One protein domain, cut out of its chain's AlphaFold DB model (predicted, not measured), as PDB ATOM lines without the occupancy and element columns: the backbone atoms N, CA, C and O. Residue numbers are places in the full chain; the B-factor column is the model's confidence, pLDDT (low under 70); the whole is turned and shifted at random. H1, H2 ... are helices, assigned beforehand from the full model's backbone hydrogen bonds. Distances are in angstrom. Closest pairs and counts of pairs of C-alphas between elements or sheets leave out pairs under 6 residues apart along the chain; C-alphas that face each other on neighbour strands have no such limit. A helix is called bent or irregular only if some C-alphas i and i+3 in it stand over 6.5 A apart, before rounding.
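AT A GLANCE: This is residues 4 to 53 of the 57 residues of the protein "Alpha-glucosidase/alpha-galactosidase" of Clostridiaceae bacterium (UniProt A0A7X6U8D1). Two short helices, H1 and H2, make a helical hairpin, side by side and running opposite ways, and the longer H4 crosses H2 steeply with its first part, so that H2 sits between H1 and H4. The short H3 lies at the turn from H2 to H4, and the far end of H4, residues 47 to 52, sticks out from the body. The printed part has 50 residues with four named helices, H1, H2, H3 and H4 in that order, and no named strand; the class is all helix. The whole is compact, with a radius of gyration of the C-alphas of 10.6 A and spans of 28 by 23 by 14 A.

HOW THE PARTS SIT: H1, residues 4 to 13, touches H2, residues 16 to 25; their closest C-alphas, those of Ala 10 and His 18, are 4.8 A apart. The two form a hairpin, running opposite ways at a shallow tilt of 3 degrees. H2 is the hub, touching three other helices. H3, residues 29 to 32, and H2 only just touch, with 3 pairs of C-alphas within 8 A, and touch only at the corner by their link; the closest C-alphas are those of Met 24 and Ala 30, 5.6 A apart. H4, residues 35 to 52, touches H2 with residues 35 to 42 alone, and the closest C-alphas, those of Tyr 20 and Val 39, are 6.0 A apart. H2 and H4 run opposite ways at a steep tilt of 55 degrees. H3 and H4 are close but not clearly touching, with the closest C-alphas, Thr 29 and Ile 38, 7.4 A apart. H1 is apart from H3 and from H4. In H1 and H2 every O i to N i+4 pair is within hydrogen-bond range, in H4 12 of 14 are, and H3 is too short for such a pair.

IN THESE COORDINATES: H1 begins at C-alpha 4, at (162.203, 100.815, 165.862), and is 14.1 A long from first to last C-alpha. H2 measures 14.6 A and H3 5.4 A. H4 is the longest helix, 18 residues over 24.9 A, from C-alpha 35 at (169.934, 117.798, 165.564) to C-alpha 52 at (167.197, 100.374, 147.933). It has a kink of 34 degrees near residue 46 and is irregular, with C-alphas 48 and 51 9.1 A apart.

THE WHOLE: The two C-alphas farthest apart, those of Ala 31 and Asp 51, are 29.8 A apart, and the first and last printed C-alphas, His 4 and Leu 53, 16.3 A. The links H1 to H2, H2 to H3 and H3 to H4 are tight, and the printed part has no cut. Residues 47 to 52, which belong to H4, stand free. The mean pLDDT of the printed part is 94.4, and no printed residue is under 70.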
ATOM      1  N   HIS A   4     162.607 101.828 166.835       92.75
ATOM      2  CA  HIS A   4     162.203 100.815 165.862       92.75
ATOM      3  C   HIS A   4     160.751 100.982 165.416       92.75
ATOM      4  O   HIS A   4     160.452 100.778 164.246       92.75
ATOM      5  N   LEU A   5     159.855 101.378 166.327       95.19
ATOM      6  CA  LEU A   5     158.460 101.644 165.968       95.19
ATOM      7  C   LEU A   5     158.366 102.846 165.028       95.19
ATOM      8  O   LEU A   5     157.698 102.760 164.005       95.19
ATOM      9  N   VAL A   6     159.107 103.917 165.320       93.38
ATOM     10  CA  VAL A   6     159.139 105.120 164.475       93.38
ATOM     11  C   VAL A   6     159.759 104.821 163.104       93.38
ATOM     12  O   VAL A   6     159.271 105.305 162.089       93.38
ATOM     13  N   ALA A   7     160.783 103.965 163.040       92.44
ATOM     14  CA  ALA A   7     161.365 103.525 161.771       92.44
ATOM     15  C   ALA A   7     160.379 102.690 160.929       92.44
ATOM     16  O   ALA A   7     160.309 102.861 159.712       92.44
ATOM     17  N   ILE A   8     159.582 101.823 161.566       93.94
ATOM     18  CA  ILE A   8     158.505 101.084 160.886       93.94
ATOM     19  C   ILE A   8     157.433 102.056 160.381       93.94
ATOM     20  O   ILE A   8     157.011 101.956 159.233       93.94
ATOM     21  N   GLU A   9     157.029 103.030 161.199       93.50
ATOM     22  CA  GLU A   9     156.083 104.074 160.792       93.50
ATOM     23  C   GLU A   9     156.624 104.922 159.634       93.50
ATOM     24  O   GLU A   9     155.854 105.337 158.768       93.50
ATOM     25  N   ALA A  10     157.933 105.175 159.578       93.25
ATOM     26  CA  ALA A  10     158.562 105.851 158.447       93.25
ATOM     27  C   ALA A  10     158.425 105.031 157.159       93.25
ATOM     28  O   ALA A  10     158.045 105.578 156.125       93.25
ATOM     29  N   ALA A  11     158.670 103.721 157.230       91.62
ATOM     30  CA  ALA A  11     158.540 102.820 156.088       91.62
ATOM     31  C   ALA A  11     157.081 102.645 155.623       91.62
ATOM     32  O   ALA A  11     156.837 102.536 154.425       91.62
ATOM     33  N   ASP A  12     156.115 102.645 156.547       95.25
ATOM     34  CA  ASP A  12     154.685 102.518 156.232       95.25
ATOM     35  C   ASP A  12     154.101 103.815 155.648       95.25
ATOM     36  O   ASP A  12     153.419 103.812 154.623       95.25
ATOM     37  N   THR A  13     154.405 104.956 156.272       94.56
ATOM     38  CA  THR A  13     153.837 106.255 155.875       94.56
ATOM     39  C   THR A  13     154.622 106.957 154.771       94.56
ATOM     40  O   THR A  13     154.118 107.920 154.188       94.56
ATOM     41  N   LEU A  14     155.847 106.497 154.497       93.31
ATOM     42  CA  LEU A  14     156.814 107.119 153.593       93.31
ATOM     43  C   LEU A  14     157.148 108.569 153.954       93.31
ATOM     44  O   LEU A  14     157.582 109.330 153.095       93.31
ATOM     45  N   LYS A  15     156.958 108.959 155.215       93.50
ATOM     46  CA  LYS A  15     157.271 110.304 155.698       93.50
ATOM     47  C   LYS A  15     158.734 110.412 156.074       93.50
ATOM     48  O   LYS A  15     159.202 109.695 156.966       93.50
ATOM     49  N   LYS A  16     159.440 111.346 155.439       92.31
ATOM     50  CA  LYS A  16     160.853 111.596 155.738       92.31
ATOM     51  C   LYS A  16     161.059 112.071 157.178       92.31
ATOM     52  O   LYS A  16     162.054 111.714 157.808       92.31
ATOM     53  N   GLU A  17     160.080 112.780 157.743       94.25
ATOM     54  CA  GLU A  17     160.149 113.287 159.116       94.25
ATOM     55  C   GLU A  17     160.269 112.172 160.154       94.25
ATOM     56  O   GLU A  17     160.965 112.336 161.155       94.25
ATOM     57  N   HIS A  18     159.630 111.025 159.916       94.94
ATOM     58  CA  HIS A  18     159.726 109.886 160.824       94.94
ATOM     59  C   HIS A  18     161.122 109.246 160.781       94.94
ATOM     60  O   HIS A  18     161.606 108.775 161.807       94.94
ATOM     61  N   VAL A  19     161.819 109.291 159.638       94.62
ATOM     62  CA  VAL A  19     163.212 108.819 159.547       94.62
ATOM     63  C   VAL A  19     164.124 109.699 160.405       94.62
ATOM     64  O   VAL A  19     164.919 109.182 161.190       94.62
ATOM     65  N   TYR A  20     163.952 111.025 160.334       95.75
ATOM     66  CA  TYR A  20     164.691 111.959 161.187       95.75
ATOM     67  C   TYR A  20     164.393 111.724 162.668       95.75
ATOM     68  O   TYR A  20     165.314 111.618 163.473       95.75
ATOM     69  N   GLN A  21     163.117 111.579 163.032       95.00
ATOM     70  CA  GLN A  21     162.719 111.318 164.415       95.00
ATOM     71  C   GLN A  21     163.293 110.004 164.948       95.00
ATOM     72  O   GLN A  21     163.726 109.960 166.098       95.00
ATOM     73  N   ALA A  22     163.332 108.949 164.132       95.38
ATOM     74  CA  ALA A  22     163.943 107.684 164.522       95.38
ATOM     75  C   ALA A  22     165.436 107.867 164.842       95.38
ATOM     76  O   ALA A  22     165.884 107.423 165.898       95.38
ATOM     77  N   ALA A  23     166.180 108.582 163.992       95.12
ATOM     78  CA  ALA A  23     167.598 108.867 164.217       95.12
ATOM     79  C   ALA A  23     167.837 109.778 165.438       95.12
ATOM     80  O   ALA A  23     168.783 109.572 166.190       95.12
ATOM     81  N   MET A  24     166.948 110.742 165.693       94.75
ATOM     82  CA  MET A  24     167.014 111.619 166.873       94.75
ATOM     83  C   MET A  24     166.689 110.899 168.191       94.75
ATOM     84  O   MET A  24     167.074 111.366 169.259       94.75
ATOM     85  N   LEU A  25     165.946 109.792 168.133       94.38
ATOM     86  CA  LEU A  25     165.593 108.979 169.301       94.38
ATOM     87  C   LEU A  25     166.635 107.895 169.609       94.38
ATOM     88  O   LEU A  25     166.554 107.269 170.669       94.38
ATOM     89  N   ASP A  26     167.584 107.655 168.704       94.81
ATOM     90  CA  ASP A  26     168.658 106.694 168.916       94.81
ATOM     91  C   ASP A  26     169.672 107.240 169.941       94.81
ATOM     92  O   ASP A  26     170.255 108.305 169.723       94.81
ATOM     93  N   PRO A  27     169.897 106.546 171.076       92.50
ATOM     94  CA  PRO A  27     170.694 107.079 172.179       92.50
ATOM     95  C   PRO A  27     172.173 107.250 171.829       92.50
ATOM     96  O   PRO A  27     172.840 108.079 172.441       92.50
ATOM     97  N   HIS A  28     172.690 106.482 170.869       93.38
ATOM     98  CA  HIS A  28     174.061 106.644 170.398       93.38
ATOM     99  C   HIS A  28     174.164 107.857 169.474       93.38
ATOM    100  O   HIS A  28     175.010 108.716 169.681       93.38
ATOM    101  N   THR A  29     173.251 107.984 168.517       93.19
ATOM    102  CA  THR A  29     173.226 109.094 167.559       93.19
ATOM    103  C   THR A  29     173.009 110.440 168.258       93.19
ATOM    104  O   THR A  29     173.755 111.390 168.024       93.19
ATOM    105  N   ALA A  30     172.039 110.516 169.172       92.88
ATOM    106  CA  ALA A  30     171.704 111.740 169.900       92.88
ATOM    107  C   ALA A  30     172.780 112.186 170.906       92.88
ATOM    108  O   ALA A  30     172.780 113.342 171.328       92.88
ATOM    109  N   ALA A  31     173.675 111.284 171.321       95.31
ATOM    110  CA  ALA A  31     174.799 111.622 172.191       95.31
ATOM    111  C   ALA A  31     175.983 112.225 171.419       95.31
ATOM    112  O   ALA A  31     176.747 113.002 171.989       95.31
ATOM    113  N   GLU A  32     176.128 111.872 170.141       96.19
ATOM    114  CA  GLU A  32     177.309 112.195 169.334       96.19
ATOM    115  C   GLU A  32     177.076 113.369 168.370       96.19
ATOM    116  O   GLU A  32     178.024 114.063 168.005       96.19
ATOM    117  N   LEU A  33     175.828 113.609 167.950       96.19
ATOM    118  CA  LEU A  33     175.494 114.566 166.895       96.19
ATOM    119  C   LEU A  33     174.472 115.613 167.346       96.19
ATOM    120  O   LEU A  33     173.569 115.347 168.141       96.19
ATOM    121  N   SER A  34     174.587 116.819 166.784       96.44
ATOM    122  CA  SER A  34     173.546 117.841 166.904       96.44
ATOM    123  C   SER A  34     172.319 117.477 166.058       96.44
ATOM    124  O   SER A  34     172.418 116.693 165.118       96.44
ATOM    125  N   LEU A  35     171.153 118.066 166.344       95.06
ATOM    126  CA  LEU A  35     169.934 117.798 165.564       95.06
ATOM    127  C   LEU A  35     170.114 118.093 164.066       95.06
ATOM    128  O   LEU A  35     169.646 117.315 163.236       95.06
ATOM    129  N   ASP A  36     170.824 119.170 163.728       96.62
ATOM    130  CA  ASP A  36     171.096 119.544 162.336       96.62
ATOM    131  C   ASP A  36     172.036 118.535 161.655       96.62
ATOM    132  O   ASP A  36     171.832 118.171 160.495       96.62
ATOM    133  N   ASP A  37     173.032 118.023 162.388       96.94
ATOM    134  CA  ASP A  37     173.935 116.983 161.883       96.94
ATOM    135  C   ASP A  37     173.210 115.657 161.649       96.94
ATOM    136  O   ASP A  37     173.490 114.980 160.660       96.94
ATOM    137  N   ILE A  38     172.256 115.305 162.516       96.69
ATOM    138  CA  ILE A  38     171.430 114.104 162.353       96.69
ATOM    139  C   ILE A  38     170.593 114.202 161.077       96.69
ATOM    140  O   ILE A  38     170.555 113.246 160.305       96.69
ATOM    141  N   VAL A  39     169.952 115.348 160.823       96.19
ATOM    142  CA  VAL A  39     169.166 115.556 159.594       96.19
ATOM    143  C   VAL A  39     170.052 115.407 158.360       96.19
ATOM    144  O   VAL A  39     169.710 114.644 157.456       96.19
ATOM    145  N   ARG A  40     171.222 116.059 158.355       97.06
ATOM    146  CA  ARG A  40     172.182 115.959 157.248       97.06
ATOM    147  C   ARG A  40     172.660 114.523 157.025       97.06
ATOM    148  O   ARG A  40     172.647 114.056 155.893       97.06
ATOM    149  N   MET A  41     173.036 113.816 158.090       96.62
ATOM    150  CA  MET A  41     173.464 112.416 158.012       96.62
ATOM    151  C   MET A  41     172.360 111.534 157.420       96.62
ATOM    152  O   MET A  41     172.626 110.710 156.550       96.62
ATOM    153  N   VAL A  42     171.112 111.707 157.866       95.81
ATOM    154  CA  VAL A  42     169.978 110.937 157.343       95.81
ATOM    155  C   VAL A  42     169.730 111.250 155.866       95.81
ATOM    156  O   VAL A  42     169.469 110.324 155.100       95.81
ATOM    157  N   ASP A  43     169.841 112.510 155.446       95.38
ATOM    158  CA  ASP A  43     169.715 112.882 154.033       95.38
ATOM    159  C   ASP A  43     170.800 112.226 153.169       95.38
ATOM    160  O   ASP A  43     170.470 111.607 152.156       95.38
ATOM    161  N   GLU A  44     172.060 112.279 153.608       96.44
ATOM    162  CA  GLU A  44     173.184 111.611 152.938       96.44
ATOM    163  C   GLU A  44     172.977 110.090 152.872       96.44
ATOM    164  O   GLU A  44     173.246 109.461 151.847       96.44
ATOM    165  N   MET A  45     172.451 109.481 153.939       94.56
ATOM    166  CA  MET A  45     172.131 108.055 153.957       94.56
ATOM    167  C   MET A  45     171.003 107.709 152.985       94.56
ATOM    168  O   MET A  45     171.120 106.716 152.268       94.56
ATOM    169  N   ILE A  46     169.926 108.496 152.933       94.00
ATOM    170  CA  ILE A  46     168.820 108.260 151.995       94.00
ATOM    171  C   ILE A  46     169.317 108.377 150.552       94.00
ATOM    172  O   ILE A  46     169.006 107.513 149.732       94.00
ATOM    173  N   GLU A  47     170.125 109.394 150.252       94.12
ATOM    174  CA  GLU A  47     170.726 109.576 148.928       94.12
ATOM    175  C   GLU A  47     171.644 108.405 148.556       94.12
ATOM    176  O   GLU A  47     171.505 107.833 147.475       94.12
ATOM    177  N   ALA A  48     172.531 107.995 149.467       96.19
ATOM    178  CA  ALA A  48     173.470 106.902 149.230       96.19
ATOM    179  C   ALA A  48     172.776 105.548 149.003       96.19
ATOM    180  O   ALA A  48     173.281 104.719 148.244       96.19
ATOM    181  N   HIS A  49     171.634 105.311 149.656       93.62
ATOM    182  CA  HIS A  49     170.865 104.081 149.472       93.62
ATOM    183  C   HIS A  49     169.931 104.144 148.255       93.62
ATOM    184  O   HIS A  49     169.605 103.088 147.716       93.62
ATOM    185  N   GLY A  50     169.531 105.331 147.791       90.50
ATOM    186  CA  GLY A  50     168.784 105.521 146.544       90.50
ATOM    187  C   GLY A  50     167.624 104.533 146.376       90.50
ATOM    188  O   GLY A  50     166.728 104.465 147.214       90.50
ATOM    189  N   ASP A  51     167.686 103.718 145.319       91.94
ATOM    190  CA  ASP A  51     166.642 102.755 144.937       91.94
ATOM    191  C   ASP A  51     166.460 101.573 145.912       91.94
ATOM    192  O   ASP A  51     165.486 100.825 145.800       91.94
ATOM    193  N   TYR A  52     167.374 101.373 146.871       92.25
ATOM    194  CA  TYR A  52     167.197 100.374 147.933       92.25
ATOM    195  C   TYR A  52     166.157 100.804 148.975       92.25
ATOM    196  O   TYR A  52     165.662  99.961 149.728       92.25
ATOM    197  N   LEU A  53     165.831 102.098 149.036       90.69
ATOM    198  CA  LEU A  53     164.813 102.649 149.919       90.69
ATOM    199  C   LEU A  53     163.581 103.076 149.116       90.69
ATOM    200  O   LEU A  53     163.684 103.455 147.949       90.69
TER     201      LEU A  53